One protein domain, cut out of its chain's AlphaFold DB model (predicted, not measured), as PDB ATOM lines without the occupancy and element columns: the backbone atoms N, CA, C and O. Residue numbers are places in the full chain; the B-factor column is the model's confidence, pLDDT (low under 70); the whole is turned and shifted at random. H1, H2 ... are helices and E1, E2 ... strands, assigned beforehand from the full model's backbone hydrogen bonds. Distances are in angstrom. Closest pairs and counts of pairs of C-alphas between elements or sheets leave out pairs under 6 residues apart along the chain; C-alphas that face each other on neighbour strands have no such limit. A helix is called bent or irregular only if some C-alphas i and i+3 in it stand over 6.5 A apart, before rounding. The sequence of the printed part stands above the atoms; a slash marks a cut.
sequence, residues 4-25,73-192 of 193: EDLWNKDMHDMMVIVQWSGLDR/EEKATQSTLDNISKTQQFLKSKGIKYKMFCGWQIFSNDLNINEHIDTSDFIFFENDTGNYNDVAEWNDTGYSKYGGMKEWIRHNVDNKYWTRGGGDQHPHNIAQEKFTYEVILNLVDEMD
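This is residues 4 to 25 and 73 to 192 of the 193 residues of an uncharacterized protein of Acidobacteria bacterium (UniProt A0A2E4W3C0). Two neighbouring parallel strands, E1 and E2, make a narrow ribbon in the middle, with the long helix H2 over one face and the last half of helix H4 over the other. Beyond the ribbon's last residues lie the small hairpin E3 and E4, the short helix H3 and a second hairpin, E5 and E6, at the first residues of H4; the little helix H1 lies far off past the ribbon's other end. The printed part has 142 residues, with four named helices and six named strands in the order H1 E1 H2 E2 E3 E4 H3 E5 E6 H4, and its class is mixed, helices and strands. It is compact, with a radius of gyration of the C-alphas of 16.3 A and spans of 49 by 34 by 27 A.

Find C-alpha 4 at (-13.068, -12.641, -15.822), where H1, residues 4 to 7, begins. E1 is residues 15 to 20, 16.5 A long. After the cut, H2 runs 30.0 A over residues 73 to 93, from C-alpha 73 at (-0.663, -23.139, -49.977). E2, residues 97 to 102, measures 17.6 A. Then come E3, residues 125 to 127, E4, residues 144 to 147, H3, residues 149 to 156 and 10.2 A long, E5, residues 163 to 165, and E6, residues 168 to 171. H4, residues 173 to 190, runs 24.5 A to C-alpha 190 at (-18.841, -38.550, -24.975); it has a kink of 26 degrees near residue 180 and is only just irregular, with C-alphas 182 and 185 6.53 A apart.

Look first at E1 and E2, parallel at 18 degrees, with N 18 and O 99 at 2.9 A. E1 and H2 are near each other, with 7 pairs of C-alphas within 10 A. The closest C-alphas of E2 and H4, Lys 99 and Leu 187, are 7.1 A apart. Residues 122 to 123 pair in parallel with residues 100 to 101 of E2. In the hairpin E3 and E4, N 125 and O 147 are 3.0 A apart; in the hairpin E5 and E6, N 164 and O 170 are 3.0 A apart. H3 and H4 touch about perpendicular, at 78 degrees, through residues 175 to 179 of H4 alone; their closest C-alphas, Ile 153 and Ala 175, are 6.2 A apart. H2 and H4 are apart. Every O i to N i+4 pair is within hydrogen-bond range in H2 and H3, and 12 of 14 are in H4; H1 is too short for one.

The two farthest C-alphas, of Asn 8 and Asp 134, are 50.6 A apart. Residues 26 to 72 are not printed, and C-alphas 25 and 73 stand 13.1 A apart across this cut. The links E2 to E3 and E3 to E4 are long. The mean pLDDT of the printed part is 81.9; residues 4 to 12, 22 to 25, 128 to 142 and 166 to 167 are under 70.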
ATOM      1  N   GLU A   4     -13.616 -12.554 -17.191       46.59
ATOM      2  CA  GLU A   4     -13.068 -12.641 -15.822       46.59
ATOM      3  C   GLU A   4     -13.751 -13.733 -14.983       46.59
ATOM      4  O   GLU A   4     -13.088 -14.425 -14.216       46.59
ATOM      5  N   ASP A   5     -15.055 -13.952 -15.179       53.75
ATOM      6  CA  ASP A   5     -15.793 -15.019 -14.492       53.75
ATOM      7  C   ASP A   5     -15.387 -16.416 -14.992       53.75
ATOM      8  O   ASP A   5     -15.322 -17.351 -14.199       53.75
ATOM      9  N   LEU A   6     -15.061 -16.565 -16.284       53.28
ATOM     10  CA  LEU A   6     -14.496 -17.804 -16.838       53.28
ATOM     11  C   LEU A   6     -13.065 -18.057 -16.350       53.28
ATOM     12  O   LEU A   6     -12.695 -19.206 -16.139       53.28
ATOM     13  N   TRP A   7     -12.273 -17.001 -16.145       55.34
ATOM     14  CA  TRP A   7     -10.889 -17.116 -15.669       55.34
ATOM     15  C   TRP A   7     -10.795 -17.599 -14.216       55.34
ATOM     16  O   TRP A   7      -9.815 -18.235 -13.837       55.34
ATOM     17  N   ASN A   8     -11.814 -17.296 -13.408       59.72
ATOM     18  CA  ASN A   8     -11.873 -17.656 -11.991       59.72
ATOM     19  C   ASN A   8     -12.639 -18.959 -11.714       59.72
ATOM     20  O   ASN A   8     -12.678 -19.401 -10.566       59.72
ATOM     21  N   LYS A   9     -13.265 -19.571 -12.729       58.34
ATOM     22  CA  LYS A   9     -13.829 -20.916 -12.598       58.34
ATOM     23  C   LYS A   9     -12.709 -21.944 -12.610       58.34
ATOM     24  O   LYS A   9     -11.763 -21.826 -13.386       58.34
ATOM     25  N   ASP A  10     -12.848 -22.957 -11.761       58.78
ATOM     26  CA  ASP A  10     -11.956 -24.105 -11.792       58.78
ATOM     27  C   ASP A  10     -12.016 -24.730 -13.194       58.78
ATOM     28  O   ASP A  10     -13.082 -25.121 -13.677       58.78
ATOM     29  N   MET A  11     -10.881 -24.733 -13.896       59.47
ATOM     30  CA  MET A  11     -10.826 -25.155 -15.297       59.47
ATOM     31  C   MET A  11     -11.099 -26.654 -15.460       59.47
ATOM     32  O   MET A  11     -11.317 -27.107 -16.582       59.47
ATOM     33  N   HIS A  12     -11.112 -27.402 -14.355       61.66
ATOM     34  CA  HIS A  12     -11.408 -28.830 -14.318       61.66
ATOM     35  C   HIS A  12     -12.852 -29.183 -14.723       61.66
ATOM     36  O   HIS A  12     -13.075 -30.308 -15.160       61.66
ATOM     37  N   ASP A  13     -13.784 -28.221 -14.698       71.62
ATOM     38  CA  ASP A  13     -15.174 -28.405 -15.157       71.62
ATOM     39  C   ASP A  13     -15.418 -27.870 -16.582       71.62
ATOM     40  O   ASP A  13     -16.560 -27.773 -17.039       71.62
ATOM     41  N   MET A  14     -14.365 -27.451 -17.294       80.81
ATOM     42  CA  MET A  14     -14.497 -26.919 -18.648       80.81
ATOM     43  C   MET A  14     -14.230 -27.982 -19.708       80.81
ATOM     44  O   MET A  14     -13.236 -28.706 -19.682       80.81
ATOM     45  N   MET A  15     -15.108 -27.990 -20.703       88.31
ATOM     46  CA  MET A  15     -14.956 -28.736 -21.940       88.31
ATOM     47  C   MET A  15     -15.021 -27.780 -23.127       88.31
ATOM     48  O   MET A  15     -15.738 -26.776 -23.097       88.31
ATOM     49  N   VAL A  16     -14.238 -28.071 -24.163       91.56
ATOM     50  CA  VAL A  16     -14.094 -27.195 -25.329       91.56
ATOM     51  C   VAL A  16     -14.334 -27.984 -26.605       91.56
ATOM     52  O   VAL A  16     -13.698 -29.004 -26.849       91.56
ATOM     53  N   ILE A  17     -15.205 -27.471 -27.467       93.94
ATOM     54  CA  ILE A  17     -15.348 -27.967 -28.833       93.94
ATOM     55  C   ILE A  17     -14.794 -26.905 -29.780       93.94
ATOM     56  O   ILE A  17     -15.226 -25.752 -29.747       93.94
ATOM     57  N   VAL A  18     -13.817 -27.283 -30.605       94.12
ATOM     58  CA  VAL A  18     -13.139 -26.371 -31.538       94.12
ATOM     59  C   VAL A  18     -13.539 -26.693 -32.973       94.12
ATOM     60  O   VAL A  18     -13.314 -27.802 -33.451       94.12
ATOM     61  N   GLN A  19     -14.076 -25.696 -33.678       92.62
ATOM     62  CA  GLN A  19     -14.312 -25.767 -35.118       92.62
ATOM     63  C   GLN A  19     -13.171 -25.089 -35.885       92.62
ATOM     64  O   GLN A  19     -12.935 -23.890 -35.719       92.62
ATOM     65  N   TRP A  20     -12.537 -25.813 -36.805       90.88
ATOM     66  CA  TRP A  20     -11.535 -25.268 -37.724       90.88
ATOM     67  C   TRP A  20     -12.149 -24.930 -39.081       90.88
ATOM     68  O   TRP A  20     -12.802 -25.765 -39.698       90.88
ATOM     69  N   SER A  21     -11.961 -23.694 -39.552       78.50
ATOM     70  CA  SER A  21     -12.584 -23.205 -40.794       78.50
ATOM     71  C   SER A  21     -11.643 -23.072 -41.993       78.50
ATOM     72  O   SER A  21     -12.114 -22.803 -43.090       78.50
ATOM     73  N   GLY A  22     -10.330 -23.247 -41.796       67.62
ATOM     74  CA  GLY A  22      -9.326 -23.180 -42.871       67.62
ATOM     75  C   GLY A  22      -9.134 -21.795 -43.489       67.62
ATOM     76  O   GLY A  22      -8.383 -21.653 -44.444       67.62
ATOM     77  N   LEU A  23      -9.796 -20.763 -42.957       64.81
ATOM     78  CA  LEU A  23      -9.573 -19.393 -43.396       64.81
ATOM     79  C   LEU A  23      -8.189 -18.938 -42.932       64.81
ATOM     80  O   LEU A  23      -7.980 -18.718 -41.737       64.81
ATOM     81  N   ASP A  24      -7.277 -18.757 -43.885       64.62
ATOM     82  CA  ASP A  24      -5.951 -18.185 -43.652       64.62
ATOM     83  C   ASP A  24      -6.068 -16.680 -43.363       64.62
ATOM     84  O   ASP A  24      -5.919 -15.826 -44.235       64.62
ATOM     85  N   ARG A  25      -6.458 -16.340 -42.130       65.25
ATOM     86  CA  ARG A  25      -6.663 -14.951 -41.703       65.25
ATOM     87  C   ARG A  25      -5.372 -14.373 -41.142       65.25
ATOM     88  O   ARG A  25      -5.081 -14.524 -39.957       65.25
ATOM     89  N   GLU A  73       0.235 -22.103 -50.503       80.94
ATOM     90  CA  GLU A  73      -0.663 -23.139 -49.977       80.94
ATOM     91  C   GLU A  73       0.035 -24.009 -48.921       80.94
ATOM     92  O   GLU A  73      -0.562 -24.341 -47.892       80.94
ATOM     93  N   GLU A  74       1.324 -24.316 -49.106       84.56
ATOM     94  CA  GLU A  74       2.105 -25.066 -48.119       84.56
ATOM     95  C   GLU A  74       2.269 -24.275 -46.821       84.56
ATOM     96  O   GLU A  74       2.115 -24.835 -45.735       84.56
ATOM     97  N   LYS A  75       2.537 -22.966 -46.905       85.81
ATOM     98  CA  LYS A  75       2.659 -22.106 -45.718       85.81
ATOM     99  C   LYS A  75       1.328 -21.960 -44.984       85.81
ATOM    100  O   LYS A  75       1.315 -22.021 -43.756       85.81
ATOM    101  N   ALA A  76       0.221 -21.800 -45.707       83.06
ATOM    102  CA  ALA A  76      -1.116 -21.731 -45.120       83.06
ATOM    103  C   ALA A  76      -1.494 -23.054 -44.428       83.06
ATOM    104  O   ALA A  76      -1.991 -23.061 -43.296       83.06
ATOM    105  N   THR A  77      -1.170 -24.185 -45.061       86.00
ATOM    106  CA  THR A  77      -1.359 -25.524 -44.485       86.00
ATOM    107  C   THR A  77      -0.509 -25.706 -43.227       86.00
ATOM    108  O   THR A  77      -1.034 -26.096 -42.183       86.00
ATOM    109  N   GLN A  78       0.780 -25.354 -43.277       88.12
ATOM    110  CA  GLN A  78       1.674 -25.439 -42.119       88.12
ATOM    111  C   GLN A  78       1.199 -24.544 -40.969       88.12
ATOM    112  O   GLN A  78       1.155 -24.989 -39.827       88.12
ATOM    113  N   SER A  79       0.782 -23.311 -41.263       86.44
ATOM    114  CA  SER A  79       0.206 -22.390 -40.275       86.44
ATOM    115  C   SER A  79      -1.030 -22.991 -39.599       86.44
ATOM    116  O   SER A  79      -1.180 -22.921 -38.376       86.44
ATOM    117  N   THR A  80      -1.903 -23.641 -40.371       88.31
ATOM    118  CA  THR A  80      -3.086 -24.333 -39.841       88.31
ATOM    119  C   THR A  80      -2.690 -25.468 -38.894       88.31
ATOM    120  O   THR A  80      -3.183 -25.518 -37.763       88.31
ATOM    121  N   LEU A  81      -1.759 -26.336 -39.305       91.19
ATOM    122  CA  LEU A  81      -1.249 -27.437 -38.477       91.19
ATOM    123  C   LEU A  81      -0.581 -26.928 -37.189       91.19
ATOM    124  O   LEU A  81      -0.856 -27.445 -36.105       91.19
ATOM    125  N   ASP A  82       0.227 -25.871 -37.277       90.62
ATOM    126  CA  ASP A  82       0.890 -25.250 -36.127       90.62
ATOM    127  C   ASP A  82      -0.121 -24.680 -35.126       90.62
ATOM    128  O   ASP A  82       0.044 -24.830 -33.912       90.62
ATOM    129  N   ASN A  83      -1.175 -24.020 -35.612       90.62
ATOM    130  CA  ASN A  83      -2.221 -23.457 -34.760       90.62
ATOM    131  C   ASN A  83      -3.043 -24.547 -34.069       90.62
ATOM    132  O   ASN A  83      -3.357 -24.412 -32.880       90.62
ATOM    133  N   ILE A  84      -3.336 -25.646 -34.765       93.25
ATOM    134  CA  ILE A  84      -3.970 -26.824 -34.165       93.25
ATOM    135  C   ILE A  84      -3.073 -27.394 -33.069       93.25
ATOM    136  O   ILE A  84      -3.514 -27.520 -31.928       93.25
ATOM    137  N   SER A  85      -1.799 -27.649 -33.377       93.69
ATOM    138  CA  SER A  85      -0.834 -28.208 -32.427       93.69
ATOM    139  C   SER A  85      -0.685 -27.334 -31.177       93.69
ATOM    140  O   SER A  85      -0.780 -27.827 -30.053       93.69
ATOM    141  N   LYS A  86      -0.554 -26.010 -31.335       92.81
ATOM    142  CA  LYS A  86      -0.489 -25.058 -30.209       92.81
ATOM    143  C   LYS A  86      -1.770 -25.056 -29.374       92.81
ATOM    144  O   LYS A  86      -1.695 -25.012 -28.147       92.81
ATOM    145  N   THR A  87      -2.935 -25.135 -30.018       93.88
ATOM    146  CA  THR A  87      -4.229 -25.218 -29.324       93.88
ATOM    147  C   THR A  87      -4.321 -26.503 -28.503       93.88
ATOM    148  O   THR A  87      -4.660 -26.454 -27.322       93.88
ATOM    149  N   GLN A  88      -3.939 -27.645 -29.083       94.06
ATOM    150  CA  GLN A  88      -3.892 -28.934 -28.388       94.06
ATOM    151  C   GLN A  88      -2.933 -28.899 -27.198       94.06
ATOM    152  O   GLN A  88      -3.303 -29.303 -26.099       94.06
ATOM    153  N   GLN A  89      -1.716 -28.380 -27.388       93.88
ATOM    154  CA  GLN A  89      -0.732 -28.233 -26.312       93.88
ATOM    155  C   GLN A  89      -1.274 -27.378 -25.164       93.88
ATOM    156  O   GLN A  89      -1.141 -27.761 -24.002       93.88
ATOM    157  N   PHE A  90      -1.925 -26.255 -25.477       92.88
ATOM    158  CA  PHE A  90      -2.542 -25.396 -24.472       92.88
ATOM    159  C   PHE A  90      -3.627 -26.138 -23.681       92.88
ATOM    160  O   PHE A  90      -3.527 -26.213 -22.456       92.88
ATOM    161  N   LEU A  91      -4.613 -26.731 -24.361       91.81
ATOM    162  CA  LEU A  91      -5.732 -27.428 -23.713       91.81
ATOM    163  C   LEU A  91      -5.241 -28.606 -22.855       91.81
ATOM    164  O   LEU A  91      -5.615 -28.707 -21.685       91.81
ATOM    165  N   LYS A  92      -4.308 -29.414 -23.380       91.38
ATOM    166  CA  LYS A  92      -3.660 -30.513 -22.642       91.38
ATOM    167  C   LYS A  92      -2.910 -30.015 -21.408       91.38
ATOM    168  O   LYS A  92      -3.076 -30.577 -20.331       91.38
ATOM    169  N   SER A  93      -2.127 -28.938 -21.531       91.00
ATOM    170  CA  SER A  93      -1.374 -28.366 -20.400       91.00
ATOM    171  C   SER A  93      -2.269 -27.852 -19.267       91.00
ATOM    172  O   SER A  93      -1.810 -27.707 -18.134       91.00
ATOM    173  N   LYS A  94      -3.541 -27.569 -19.572       88.69
ATOM    174  CA  LYS A  94      -4.561 -27.125 -18.620       88.69
ATOM    175  C   LYS A  94      -5.482 -28.248 -18.143       88.69
ATOM    176  O   LYS A  94      -6.327 -27.987 -17.296       88.69
ATOM    177  N   GLY A  95      -5.321 -29.470 -18.652       89.62
ATOM    178  CA  GLY A  95      -6.205 -30.591 -18.329       89.62
ATOM    179  C   GLY A  95      -7.651 -30.379 -18.789       89.62
ATOM    180  O   GLY A  95      -8.562 -30.918 -18.171       89.62
ATOM    181  N   ILE A  96      -7.866 -29.575 -19.834       89.25
ATOM    182  CA  ILE A  96      -9.196 -29.288 -20.385       89.25
ATOM    183  C   ILE A  96      -9.558 -30.399 -21.367       89.25
ATOM    184  O   ILE A  96      -8.785 -30.671 -22.288       89.25
ATOM    185  N   LYS A  97     -10.731 -31.017 -21.200       91.25
ATOM    186  CA  LYS A  97     -11.267 -31.981 -22.174       91.25
ATOM    187  C   LYS A  97     -11.671 -31.242 -23.446       91.25
ATOM    188  O   LYS A  97     -12.289 -30.176 -23.372       91.25
ATOM    189  N   TYR A  98     -11.336 -31.784 -24.613       93.88
ATOM    190  CA  TYR A  98     -11.720 -31.150 -25.866       93.88
ATOM    191  C   TYR A  98     -11.973 -32.142 -26.993       93.88
ATOM    192  O   TYR A  98     -11.382 -33.216 -27.040       93.88
ATOM    193  N   LYS A  99     -12.812 -31.715 -27.936       95.75
ATOM    194  CA  LYS A  99     -12.961 -32.318 -29.262       95.75
ATOM    195  C   LYS A  99     -12.765 -31.253 -30.331       95.75
ATOM    196  O   LYS A  99     -13.036 -30.068 -30.116       95.75
ATOM    197  N   MET A 100     -12.270 -31.662 -31.489       95.69
ATOM    198  CA  MET A 100     -12.046 -30.786 -32.633       95.69
ATOM    199  C   MET A 100     -12.757 -31.339 -33.861       95.69
ATOM    200  O   MET A 100     -12.847 -32.547 -34.044       95.69
ATOM    201  N   PHE A 101     -13.241 -30.460 -34.725       94.50
ATOM    202  CA  PHE A 101     -13.787 -30.846 -36.023       94.50
ATOM    203  C   PHE A 101     -13.512 -29.751 -37.052       94.50
ATOM    204  O   PHE A 101     -13.199 -28.607 -36.703       94.50
ATOM    205  N   CYS A 102     -13.636 -30.088 -38.331       91.00
ATOM    206  CA  CYS A 102     -13.515 -29.109 -39.405       91.00
ATOM    207  C   CYS A 102     -14.904 -28.606 -39.825       91.00
ATOM    208  O   CYS A 102     -15.867 -29.363 -39.888       91.00
ATOM    209  N   GLY A 103     -15.045 -27.318 -40.121       87.19
ATOM    210  CA  GLY A 103     -16.265 -26.789 -40.735       87.19
ATOM    211  C   GLY A 103     -16.361 -27.135 -42.226       87.19
ATOM    212  O   GLY A 103     -17.457 -27.318 -42.748       87.19
ATOM    213  N   TRP A 104     -15.204 -27.257 -42.878       81.81
ATOM    214  CA  TRP A 104     -14.998 -27.545 -44.299       81.81
ATOM    215  C   TRP A 104     -13.859 -28.559 -44.438       81.81
ATOM    216  O   TRP A 104     -13.107 -28.760 -43.486       81.81
ATOM    217  N   GLN A 105     -13.669 -29.140 -45.620       82.75
ATOM    218  CA  GLN A 105     -12.434 -29.857 -45.924       82.75
ATOM    219  C   GLN A 105     -11.258 -28.870 -46.020       82.75
ATOM    220  O   GLN A 105     -11.129 -28.138 -46.997       82.75
ATOM    221  N   ILE A 106     -10.409 -28.847 -44.990       84.38
ATOM    222  CA  ILE A 106      -9.240 -27.948 -44.899       84.38
ATOM    223  C   ILE A 106      -7.905 -28.672 -45.122       84.38
ATOM    224  O   ILE A 106      -6.853 -28.040 -45.121       84.38
ATOM    225  N   PHE A 107      -7.942 -29.995 -45.308       87.19
ATOM    226  CA  PHE A 107      -6.773 -30.829 -45.572       87.19
ATOM    227  C   PHE A 107      -6.960 -31.634 -46.858       87.19
ATOM    228  O   PHE A 107      -8.034 -32.189 -47.115       87.19
ATOM    229  N   SER A 108      -5.887 -31.742 -47.642       84.00
ATOM    230  CA  SER A 108      -5.825 -32.669 -48.774       84.00
ATOM    231  C   SER A 108      -5.842 -34.117 -48.284       84.00
ATOM    232  O   SER A 108      -5.233 -34.431 -47.262       84.00
ATOM    233  N   ASN A 109      -6.479 -35.014 -49.038       85.50
ATOM    234  CA  ASN A 109      -6.507 -36.450 -48.739       85.50
ATOM    235  C   ASN A 109      -5.110 -37.089 -48.738       85.50
ATOM    236  O   ASN A 109      -4.889 -38.069 -48.022       85.50
ATOM    237  N   ASP A 110      -4.179 -36.521 -49.508       86.75
ATOM    238  CA  ASP A 110      -2.810 -37.024 -49.650       86.75
ATOM    239  C   ASP A 110      -1.915 -36.644 -48.460       86.75
ATOM    240  O   ASP A 110      -0.834 -37.206 -48.281       86.75
ATOM    241  N   LEU A 111      -2.355 -35.702 -47.619       86.25
ATOM    242  CA  LEU A 111      -1.604 -35.272 -46.447       86.25
ATOM    243  C   LEU A 111      -1.733 -36.303 -45.320       86.25
ATOM    244  O   LEU A 111      -2.842 -36.650 -44.909       86.25
ATOM    245  N   ASN A 112      -0.613 -36.749 -44.749       90.25
ATOM    246  CA  ASN A 112      -0.626 -37.567 -43.536       90.25
ATOM    247  C   ASN A 112      -0.664 -36.686 -42.276       90.25
ATOM    248  O   ASN A 112       0.345 -36.500 -41.602       90.25
ATOM    249  N   ILE A 113      -1.834 -36.129 -41.941       91.50
ATOM    250  CA  ILE A 113      -1.968 -35.166 -40.829       91.50
ATOM    251  C   ILE A 113      -1.544 -35.732 -39.464       91.50
ATOM    252  O   ILE A 113      -1.121 -34.972 -38.597       91.50
ATOM    253  N   ASN A 114      -1.590 -37.056 -39.284       92.06
ATOM    254  CA  ASN A 114      -1.204 -37.725 -38.037       92.06
ATOM    255  C   ASN A 114       0.299 -37.602 -37.736       92.06
ATOM    256  O   ASN A 114       0.710 -37.789 -36.593       92.06
ATOM    257  N   GLU A 115       1.127 -37.300 -38.740       93.06
ATOM    258  CA  GLU A 115       2.557 -37.018 -38.546       93.06
ATOM    259  C   GLU A 115       2.806 -35.604 -37.996       93.06
ATOM    260  O   GLU A 115       3.903 -35.310 -37.521       93.06
ATOM    261  N   HIS A 116       1.794 -34.733 -38.034       90.75
ATOM    262  CA  HIS A 116       1.911 -33.314 -37.696       90.75
ATOM    263  C   HIS A 116       1.093 -32.907 -36.464       90.75
ATOM    264  O   HIS A 116       1.511 -32.020 -35.717       90.75
ATOM    265  N   ILE A 117      -0.068 -33.531 -36.251       93.25
ATOM    266  CA  ILE A 117      -0.996 -33.226 -35.156       93.25
ATOM    267  C   ILE A 117      -1.567 -34.504 -34.539       93.25
ATOM    268  O   ILE A 117      -1.614 -35.557 -35.174       93.25
ATOM    269  N   ASP A 118      -2.037 -34.402 -33.296       93.56
ATOM    270  CA  ASP A 118      -2.770 -35.491 -32.649       93.56
ATOM    271  C   ASP A 118      -4.222 -35.506 -33.143       93.56
ATOM    272  O   ASP A 118      -4.957 -34.542 -32.947       93.56
ATOM    273  N   THR A 119      -4.655 -36.585 -33.785       94.44
ATOM    274  CA  THR A 119      -6.013 -36.697 -34.335       94.44
ATOM    275  C   THR A 119      -6.965 -37.515 -33.472       94.44
ATOM    276  O   THR A 119      -8.120 -37.681 -33.850       94.44
ATOM    277  N   SER A 120      -6.534 -37.984 -32.298       93.19
ATOM    278  CA  SER A 120      -7.373 -38.806 -31.408       93.19
ATOM    279  C   SER A 120      -8.641 -38.094 -30.917       93.19
ATOM    280  O   SER A 120      -9.673 -38.731 -30.713       93.19
ATOM    281  N   ASP A 121      -8.584 -36.767 -30.790       93.56
ATOM    282  CA  ASP A 121      -9.720 -35.914 -30.423       93.56
ATOM    283  C   ASP A 121     -10.319 -35.149 -31.610       93.56
ATOM    284  O   ASP A 121     -11.128 -34.238 -31.419       93.56
ATOM    285  N   PHE A 122      -9.937 -35.504 -32.838       94.06
ATOM    286  CA  PHE A 122     -10.550 -34.968 -34.047       94.06
ATOM    287  C   PHE A 122     -11.692 -35.858 -34.533       94.06
ATOM    288  O   PHE A 122     -11.545 -37.072 -34.654       94.06
ATOM    289  N   ILE A 123     -12.801 -35.226 -34.909       92.44
ATOM    290  CA  ILE A 123     -13.863 -35.855 -35.685       92.44
ATOM    291  C   ILE A 123     -13.761 -35.358 -37.117       92.44
ATOM    292  O   ILE A 123     -13.925 -34.168 -37.403       92.44
ATOM    293  N   PHE A 124     -13.509 -36.307 -38.010       91.50
ATOM    294  CA  PHE A 124     -13.608 -36.114 -39.445       91.50
ATOM    295  C   PHE A 124     -14.857 -36.821 -39.952       91.50
ATOM    296  O   PHE A 124     -15.169 -37.933 -39.526       91.50
ATOM    297  N   PHE A 125     -15.568 -36.168 -40.864       89.06
ATOM    298  CA  PHE A 125     -16.643 -36.809 -41.602       89.06
ATOM    299  C   PHE A 125     -16.096 -37.267 -42.950       89.06
ATOM    300  O   PHE A 125     -15.848 -36.447 -43.835       89.06
ATOM    301  N   GLU A 126     -15.876 -38.571 -43.081       85.25
ATOM    302  CA  GLU A 126     -15.421 -39.170 -44.329       85.25
ATOM    303  C   GLU A 126     -16.599 -39.267 -45.308       85.25
ATOM    304  O   GLU A 126     -17.625 -39.864 -44.987       85.25
ATOM    305  N   ASN A 127     -16.474 -38.662 -46.492       74.12
ATOM    306  CA  ASN A 127     -17.476 -38.810 -47.549       74.12
ATOM    307  C   ASN A 127     -16.962 -39.788 -48.608       74.12
ATOM    308  O   ASN A 127     -16.092 -39.434 -49.405       74.12
ATOM    309  N   ASP A 128     -17.508 -41.002 -48.617       63.03
ATOM    310  CA  ASP A 128     -17.212 -42.085 -49.562       63.03
ATOM    311  C   ASP A 128     -18.010 -41.974 -50.875       63.03
ATOM    312  O   ASP A 128     -17.568 -42.439 -51.929       63.03
ATOM    313  N   THR A 129     -19.158 -41.296 -50.842       54.59
ATOM    314  CA  THR A 129     -20.026 -41.077 -52.002       54.59
ATOM    315  C   THR A 129     -19.773 -39.711 -52.640       54.59
ATOM    316  O   THR A 129     -20.361 -38.687 -52.284       54.59
ATOM    317  N   GLY A 130     -18.861 -39.681 -53.610       52.31
ATOM    318  CA  GLY A 130     -18.662 -38.520 -54.471       52.31
ATOM    319  C   GLY A 130     -19.895 -38.232 -55.341       52.31
ATOM    320  O   GLY A 130     -20.395 -39.121 -56.027       52.31
ATOM    321  N   ASN A 131     -20.279 -36.950 -55.368       45.72
ATOM    322  CA  ASN A 131     -21.176 -36.256 -56.307       45.72
ATOM    323  C   ASN A 131     -22.659 -36.056 -55.904       45.72
ATOM    324  O   ASN A 131     -23.444 -36.997 -55.847       45.72
ATOM    325  N   TYR A 132     -23.048 -34.776 -55.766       48.47
ATOM    326  CA  TYR A 132     -24.436 -34.290 -55.764       48.47
ATOM    327  C   TYR A 132     -24.499 -32.883 -56.412       48.47
ATOM    328  O   TYR A 132     -23.871 -31.962 -55.907       48.47
ATOM    329  N   ASN A 133     -25.238 -32.781 -57.529       44.62
ATOM    330  CA  ASN A 133     -25.555 -31.670 -58.462       44.62
ATOM    331  C   ASN A 133     -25.117 -30.194 -58.219       44.62
ATOM    332  O   ASN A 133     -25.447 -29.576 -57.214       44.62
ATOM    333  N   ASP A 134     -24.544 -29.615 -59.291       43.44
ATOM    334  CA  ASP A 134     -24.496 -28.239 -59.861       43.44
ATOM    335  C   ASP A 134     -24.571 -26.944 -59.009       43.44
ATOM    336  O   ASP A 134     -24.873 -25.882 -59.558       43.44
ATOM    337  N   VAL A 135     -24.199 -26.936 -57.723       50.56
ATOM    338  CA  VAL A 135     -23.878 -25.677 -57.011       50.56
ATOM    339  C   VAL A 135     -22.375 -25.608 -56.726       50.56
ATOM    340  O   VAL A 135     -21.888 -26.077 -55.700       50.56
ATOM    341  N   ALA A 136     -21.638 -25.027 -57.676       44.59
ATOM    342  CA  ALA A 136     -20.184 -25.099 -57.879       44.59
ATOM    343  C   ALA A 136     -19.241 -24.760 -56.689       44.59
ATOM    344  O   ALA A 136     -18.037 -24.920 -56.835       44.59
ATOM    345  N   GLU A 137     -19.734 -24.367 -55.509       54.62
ATOM    346  CA  GLU A 137     -18.911 -24.076 -54.313       54.62
ATOM    347  C   GLU A 137     -19.090 -25.107 -53.170       54.62
ATOM    348  O   GLU A 137     -18.192 -25.324 -52.350       54.62
ATOM    349  N   TRP A 138     -20.222 -25.823 -53.134       57.22
ATOM    350  CA  TRP A 138     -20.443 -26.988 -52.254       57.22
ATOM    351  C   TRP A 138     -20.257 -28.325 -52.978       57.22
ATOM    352  O   TRP A 138     -20.310 -29.381 -52.355       57.22
ATOM    353  N   ASN A 139     -19.966 -28.257 -54.273       53.12
ATOM    354  CA  ASN A 139     -19.896 -29.352 -55.225       53.12
ATOM    355  C   ASN A 139     -18.588 -30.132 -55.241       53.12
ATOM    356  O   ASN A 139     -18.304 -30.749 -56.260       53.12
ATOM    357  N   ASP A 140     -17.789 -30.152 -54.173       54.31
ATOM    358  CA  ASP A 140     -16.596 -30.995 -54.238       54.31
ATOM    359  C   ASP A 140     -17.054 -32.452 -54.433       54.31
ATOM    360  O   ASP A 140     -17.805 -33.004 -53.615       54.31
ATOM    361  N   THR A 141     -16.756 -32.989 -55.620       54.78
ATOM    362  CA  THR A 141     -17.248 -34.275 -56.142       54.78
ATOM    363  C   THR A 141     -16.301 -35.417 -55.789       54.78
ATOM    364  O   THR A 141     -16.469 -36.534 -56.276       54.78
ATOM    365  N   GLY A 142     -15.290 -35.135 -54.970       64.94
ATOM    366  CA  GLY A 142     -14.293 -36.089 -54.524       64.94
ATOM    367  C   GLY A 142     -14.664 -36.776 -53.218       64.94
ATOM    368  O   GLY A 142     -15.417 -36.259 -52.392       64.94
ATOM    369  N   TYR A 143     -14.070 -37.951 -53.038       77.38
ATOM    370  CA  TYR A 143     -13.865 -38.537 -51.725       77.38
ATOM    371  C   TYR A 143     -13.204 -37.511 -50.792       77.38
ATOM    372  O   TYR A 143     -12.278 -36.813 -51.211       77.38
ATOM    373  N   SER A 144     -13.645 -37.434 -49.538       81.19
ATOM    374  CA  SER A 144     -13.045 -36.554 -48.532       81.19
ATOM    375  C   SER A 144     -12.664 -37.368 -47.308       81.19
ATOM    376  O   SER A 144     -13.545 -37.837 -46.597       81.19
ATOM    377  N   LYS A 145     -11.362 -37.533 -47.065       86.31
ATOM    378  CA  LYS A 145     -10.811 -38.217 -45.884       86.31
ATOM    379  C   LYS A 145     -10.912 -37.352 -44.627       86.31
ATOM    380  O   LYS A 145     -11.085 -37.858 -43.525       86.31
ATOM    381  N   TYR A 146     -10.775 -36.040 -44.803       88.50
ATOM    382  CA  TYR A 146     -10.704 -35.054 -43.724       88.50
ATOM    383  C   TYR A 146     -11.848 -34.035 -43.803       88.50
ATOM    384  O   TYR A 146     -11.643 -32.838 -43.581       88.50
ATOM    385  N   GLY A 147     -13.044 -34.503 -44.162       87.75
ATOM    386  CA  GLY A 147     -14.249 -33.683 -44.181       87.75
ATOM    387  C   GLY A 147     -14.731 -33.319 -42.777       87.75
ATOM    388  O   GLY A 147     -14.159 -33.715 -41.756       87.75
ATOM    389  N   GLY A 148     -15.814 -32.557 -42.709       89.44
ATOM    390  CA  GLY A 148     -16.370 -32.079 -41.453       89.44
ATOM    391  C   GLY A 148     -17.838 -31.688 -41.560       89.44
ATOM    392  O   GLY A 148     -18.640 -32.415 -42.142       89.44
ATOM    393  N   MET A 149     -18.217 -30.550 -40.977       91.06
ATOM    394  CA  MET A 149     -19.618 -30.114 -40.923       91.06
ATOM    395  C   MET A 149     -20.239 -29.988 -42.319       91.06
ATOM    396  O   MET A 149     -21.370 -30.423 -42.518       91.06
ATOM    397  N   LYS A 150     -19.515 -29.421 -43.289       87.12
ATOM    398  CA  LYS A 150     -19.970 -29.311 -44.680       87.12
ATOM    399  C   LYS A 150     -20.356 -30.676 -45.255       87.12
ATOM    400  O   LYS A 150     -21.462 -30.831 -45.773       87.12
ATOM    401  N   GLU A 151     -19.478 -31.663 -45.146       86.38
ATOM    402  CA  GLU A 151     -19.699 -33.006 -45.682       86.38
ATOM    403  C   GLU A 151     -20.816 -33.733 -44.918       86.38
ATOM    404  O   GLU A 151     -21.699 -34.326 -45.543       86.38
ATOM    405  N   TRP A 152     -20.866 -33.588 -43.590       90.62
ATOM    406  CA  TRP A 152     -21.949 -34.137 -42.772       90.62
ATOM    407  C   TRP A 152     -23.313 -33.563 -43.168       90.62
ATOM    408  O   TRP A 152     -24.278 -34.313 -43.324       90.62
ATOM    409  N   ILE A 153     -23.412 -32.242 -43.369       89.62
ATOM    410  CA  ILE A 153     -24.658 -31.572 -43.775       89.62
ATOM    411  C   ILE A 153     -25.122 -32.096 -45.129       89.62
ATOM    412  O   ILE A 153     -26.302 -32.397 -45.293       89.62
ATOM    413  N   ARG A 154     -24.200 -32.245 -46.086       82.31
ATOM    414  CA  ARG A 154     -24.523 -32.778 -47.416       82.31
ATOM    415  C   ARG A 154     -25.106 -34.185 -47.343       82.31
ATOM    416  O   ARG A 154     -26.023 -34.491 -48.097       82.31
ATOM    417  N   HIS A 155     -24.595 -35.011 -46.435       85.44
ATOM    418  CA  HIS A 155     -25.053 -36.386 -46.269       85.44
ATOM    419  C   HIS A 155     -26.390 -36.487 -45.513       85.44
ATOM    420  O   HIS A 155     -27.220 -37.336 -45.826       85.44
ATOM    421  N   ASN A 156     -26.621 -35.616 -44.526       89.81
ATOM    422  CA  ASN A 156     -27.713 -35.780 -43.559       89.81
ATOM    423  C   ASN A 156     -28.874 -34.787 -43.726       89.81
ATOM    424  O   ASN A 156     -29.898 -34.915 -43.041       89.81
ATOM    425  N   VAL A 157     -28.745 -33.779 -44.592       89.94
ATOM    426  CA  VAL A 157     -29.724 -32.692 -44.748       89.94
ATOM    427  C   VAL A 157     -30.164 -32.558 -46.209       89.94
ATOM    428  O   VAL A 157     -29.378 -32.740 -47.130       89.94
ATOM    429  N   ASP A 158     -31.437 -32.213 -46.423       87.94
ATOM    430  CA  ASP A 158     -31.996 -31.877 -47.741       87.94
ATOM    431  C   ASP A 158     -31.247 -30.682 -48.372       87.94
ATOM    432  O   ASP A 158     -30.932 -29.702 -47.686       87.94
ATOM    433  N   ASN A 159     -30.990 -30.745 -49.682       84.00
ATOM    434  CA  ASN A 159     -30.150 -29.798 -50.419       84.00
ATOM    435  C   ASN A 159     -30.609 -28.340 -50.316       84.00
ATOM    436  O   ASN A 159     -29.783 -27.428 -50.262       84.00
ATOM    437  N   LYS A 160     -31.918 -28.107 -50.198       86.62
ATOM    438  CA  LYS A 160     -32.495 -26.767 -50.032       86.62
ATOM    439  C   LYS A 160     -32.125 -26.105 -48.701       86.62
ATOM    440  O   LYS A 160     -32.364 -24.914 -48.533       86.62
ATOM    441  N   TYR A 161     -31.576 -26.872 -47.758       90.12
ATOM    442  CA  TYR A 161     -31.099 -26.403 -46.461       90.12
ATOM    443  C   TYR A 161     -29.588 -26.577 -46.295       90.12
ATOM    444  O   TYR A 161     -29.100 -26.498 -45.174       90.12
ATOM    445  N   TRP A 162     -28.815 -26.822 -47.352       86.81
ATOM    446  CA  TRP A 162     -27.359 -26.875 -47.193       86.81
ATOM    447  C   TRP A 162     -26.792 -25.506 -46.858       86.81
ATOM    448  O   TRP A 162     -26.070 -25.369 -45.876       86.81
ATOM    449  N   THR A 163     -27.181 -24.483 -47.616       84.38
ATOM    450  CA  THR A 163     -26.679 -23.118 -47.450       84.38
ATOM    451  C   THR A 163     -27.813 -22.128 -47.235       84.38
ATOM    452  O   THR A 163     -28.990 -22.434 -47.437       84.38
ATOM    453  N   ARG A 164     -27.466 -20.915 -46.806       82.38
ATOM    454  CA  ARG A 164     -28.419 -19.800 -46.704       82.38
ATOM    455  C   ARG A 164     -28.891 -19.291 -48.072       82.38
ATOM    456  O   ARG A 164     -29.927 -18.635 -48.140       82.38
ATOM    457  N   GLY A 165     -28.184 -19.638 -49.148       76.31
ATOM    458  CA  GLY A 165     -28.514 -19.250 -50.517       76.31
ATOM    459  C   GLY A 165     -28.121 -17.806 -50.843       76.31
ATOM    460  O   GLY A 165     -27.542 -17.093 -50.031       76.31
ATOM    461  N   GLY A 166     -28.399 -17.366 -52.076       69.12
ATOM    462  CA  GLY A 166     -28.139 -15.981 -52.502       69.12
ATOM    463  C   GLY A 166     -26.659 -15.570 -52.525       69.12
ATOM    464  O   GLY A 166     -26.364 -14.389 -52.382       69.12
ATOM    465  N   GLY A 167     -25.739 -16.531 -52.678       68.50
ATOM    466  CA  GLY A 167     -24.287 -16.314 -52.594       68.50
ATOM    467  C   GLY A 167     -23.712 -16.452 -51.180       68.50
ATOM    468  O   GLY A 167     -22.497 -16.443 -51.017       68.50
ATOM    469  N   ASP A 168     -24.559 -16.626 -50.158       72.31
ATOM    470  CA  ASP A 168     -24.116 -16.976 -48.811       72.31
ATOM    471  C   ASP A 168     -23.936 -18.499 -48.694       72.31
ATOM    472  O   ASP A 168     -24.899 -19.267 -48.607       72.31
ATOM    473  N   GLN A 169     -22.672 -18.922 -48.686       76.44
ATOM    474  CA  GLN A 169     -22.278 -20.324 -48.558       76.44
ATOM    475  C   GLN A 169     -22.237 -20.826 -47.112       76.44
ATOM    476  O   GLN A 169     -21.843 -21.970 -46.889       76.44
ATOM    477  N   HIS A 170     -22.617 -20.018 -46.118       83.06
ATOM    478  CA  HIS A 170     -22.730 -20.513 -44.751       83.06
ATOM    479  C   HIS A 170     -23.880 -21.524 -44.644       83.06
ATOM    480  O   HIS A 170     -24.908 -21.362 -45.314       83.06
ATOM    481  N   PRO A 171     -23.752 -22.531 -43.758       86.06
ATOM    482  CA  PRO A 171     -24.812 -23.491 -43.509       86.06
ATOM    483  C   PRO A 171     -26.163 -22.838 -43.215       86.06
ATOM    484  O   PRO A 171     -26.232 -21.862 -42.456       86.06
ATOM    485  N   HIS A 172     -27.247 -23.388 -43.763       91.19
ATOM    486  CA  HIS A 172     -28.597 -22.954 -43.400       91.19
ATOM    487  C   HIS A 172     -28.846 -23.176 -41.900       91.19
ATOM    488  O   HIS A 172     -28.346 -24.139 -41.323       91.19
ATOM    489  N   ASN A 173     -29.680 -22.348 -41.267       93.25
ATOM    490  CA  ASN A 173     -29.943 -22.459 -39.825       93.25
ATOM    491  C   ASN A 173     -30.490 -23.844 -39.427       93.25
ATOM    492  O   ASN A 173     -30.066 -24.391 -38.420       93.25
ATOM    493  N   ILE A 174     -31.351 -24.444 -40.259       94.94
ATOM    494  CA  ILE A 174     -31.851 -25.823 -40.064       94.94
ATOM    495  C   ILE A 174     -30.709 -26.849 -40.071       94.94
ATOM    496  O   ILE A 174     -30.698 -27.767 -39.257       94.94
ATOM    497  N   ALA A 175     -29.731 -26.704 -40.969       93.56
ATOM    498  CA  ALA A 175     -28.583 -27.602 -41.005       93.56
ATOM    499  C   ALA A 175     -27.660 -27.399 -39.794       93.56
ATOM    500  O   ALA A 175     -27.186 -28.380 -39.230       93.56
ATOM    501  N   GLN A 176     -27.453 -26.148 -39.362       92.50
ATOM    502  CA  GLN A 176     -26.689 -25.832 -38.147       92.50
ATOM    503  C   GLN A 176     -27.342 -26.428 -36.900       92.50
ATOM    504  O   GLN A 176     -26.661 -27.035 -36.078       92.50
ATOM    505  N   GLU A 177     -28.660 -26.274 -36.769       95.88
ATOM    506  CA  GLU A 177     -29.437 -26.840 -35.670       95.88
ATOM    507  C   GLU A 177     -29.300 -28.364 -35.652       95.88
ATOM    508  O   GLU A 177     -28.913 -28.937 -34.636       95.88
ATOM    509  N   LYS A 178     -29.506 -29.016 -36.801       96.88
ATOM    510  CA  LYS A 178     -29.393 -30.471 -36.907       96.88
ATOM    511  C   LYS A 178     -27.984 -30.971 -36.568       96.88
ATOM    512  O   LYS A 178     -27.851 -31.890 -35.769       96.88
ATOM    513  N   PHE A 179     -26.936 -30.336 -37.104       95.50
ATOM    514  CA  PHE A 179     -25.545 -30.681 -36.781       95.50
ATOM    515  C   PHE A 179     -25.238 -30.471 -35.291       95.50
ATOM    516  O   PHE A 179     -24.534 -31.267 -34.674       95.50
ATOM    517  N   THR A 180     -25.800 -29.426 -34.681       94.88
ATOM    518  CA  THR A 180     -25.635 -29.171 -33.246       94.88
ATOM    519  C   THR A 180     -26.216 -30.317 -32.419       94.88
ATOM    520  O   THR A 180     -25.524 -30.864 -31.566       94.88
ATOM    521  N   TYR A 181     -27.459 -30.715 -32.686       95.75
ATOM    522  CA  TYR A 181     -28.124 -31.764 -31.911       95.75
ATOM    523  C   TYR A 181     -27.569 -33.167 -32.175       95.75
ATOM    524  O   TYR A 181     -27.460 -33.954 -31.243       95.75
ATOM    525  N   GLU A 182     -27.219 -33.486 -33.421       95.50
ATOM    526  CA  GLU A 182     -26.820 -34.847 -33.813       95.50
ATOM    527  C   GLU A 182     -25.305 -35.085 -33.780       95.50
ATOM    528  O   GLU A 182     -24.867 -36.234 -33.813       95.50
ATOM    529  N   VAL A 183     -24.494 -34.027 -33.716       94.44
ATOM    530  CA  VAL A 183     -23.032 -34.144 -33.631       94.44
ATOM    531  C   VAL A 183     -22.526 -33.460 -32.374       94.44
ATOM    532  O   VAL A 183     -22.015 -34.134 -31.489       94.44
ATOM    533  N   ILE A 184     -22.695 -32.142 -32.248       93.69
ATOM    534  CA  ILE A 184     -22.058 -31.372 -31.165       93.69
ATOM    535  C   ILE A 184     -22.491 -31.848 -29.775       93.69
ATOM    536  O   ILE A 184     -21.636 -32.010 -28.910       93.69
ATOM    537  N   LEU A 185     -23.783 -32.094 -29.549       91.62
ATOM    538  CA  LEU A 185     -24.251 -32.586 -28.249       91.62
ATOM    539  C   LEU A 185     -23.775 -34.014 -27.953       91.62
ATOM    540  O   LEU A 185     -23.396 -34.287 -26.823       91.62
ATOM    541  N   ASN A 186     -23.680 -34.880 -28.963       90.88
ATOM    542  CA  ASN A 186     -23.102 -36.214 -28.780       90.88
ATOM    543  C   ASN A 186     -21.620 -36.135 -28.376       90.88
ATOM    544  O   ASN A 186     -21.184 -36.875 -27.501       90.88
ATOM    545  N   LEU A 187     -20.855 -35.188 -28.936       91.00
ATOM    546  CA  LEU A 187     -19.468 -34.949 -28.514       91.00
ATOM    547  C   LEU A 187     -19.365 -34.473 -27.064       91.00
ATOM    548  O   LEU A 187     -18.394 -34.792 -26.384       91.00
ATOM    549  N   VAL A 188     -20.333 -33.677 -26.604       88.50
ATOM    550  CA  VAL A 188     -20.415 -33.254 -25.201       88.50
ATOM    551  C   VAL A 188     -20.660 -34.460 -24.300       88.50
ATOM    552  O   VAL A 188     -19.940 -34.623 -23.316       88.50
ATOM    553  N   ASP A 189     -21.613 -35.316 -24.665       87.25
ATOM    554  CA  ASP A 189     -21.960 -36.513 -23.895       87.25
ATOM    555  C   ASP A 189     -20.785 -37.507 -23.824       87.25
ATOM    556  O   ASP A 189     -20.494 -38.045 -22.758       87.25
ATOM    557  N   GLU A 190     -20.042 -37.696 -24.920       85.50
ATOM    558  CA  GLU A 190     -18.841 -38.550 -24.975       85.50
ATOM    559  C   GLU A 190     -17.687 -38.067 -24.088       85.50
ATOM    560  O   GLU A 190     -16.804 -38.850 -23.731       85.50
ATOM    561  N   MET A 191     -17.643 -36.775 -23.759       83.56
ATOM    562  CA  MET A 191     -16.590 -36.216 -22.914       83.56
ATOM    563  C   MET A 191     -16.851 -36.416 -21.415       83.56
ATOM    564  O   MET A 191     -16.032 -35.943 -20.629       83.56
ATOM    565  N   ASP A 192     -17.902 -37.142 -21.020       70.00
ATOM    566  CA  ASP A 192     -18.318 -37.443 -19.642       70.00
ATOM    567  C   ASP A 192     -18.492 -36.196 -18.745       70.00
ATOM    568  O   ASP A 192     -17.509 -35.586 -18.287       70.00
TER     569      ASP A 192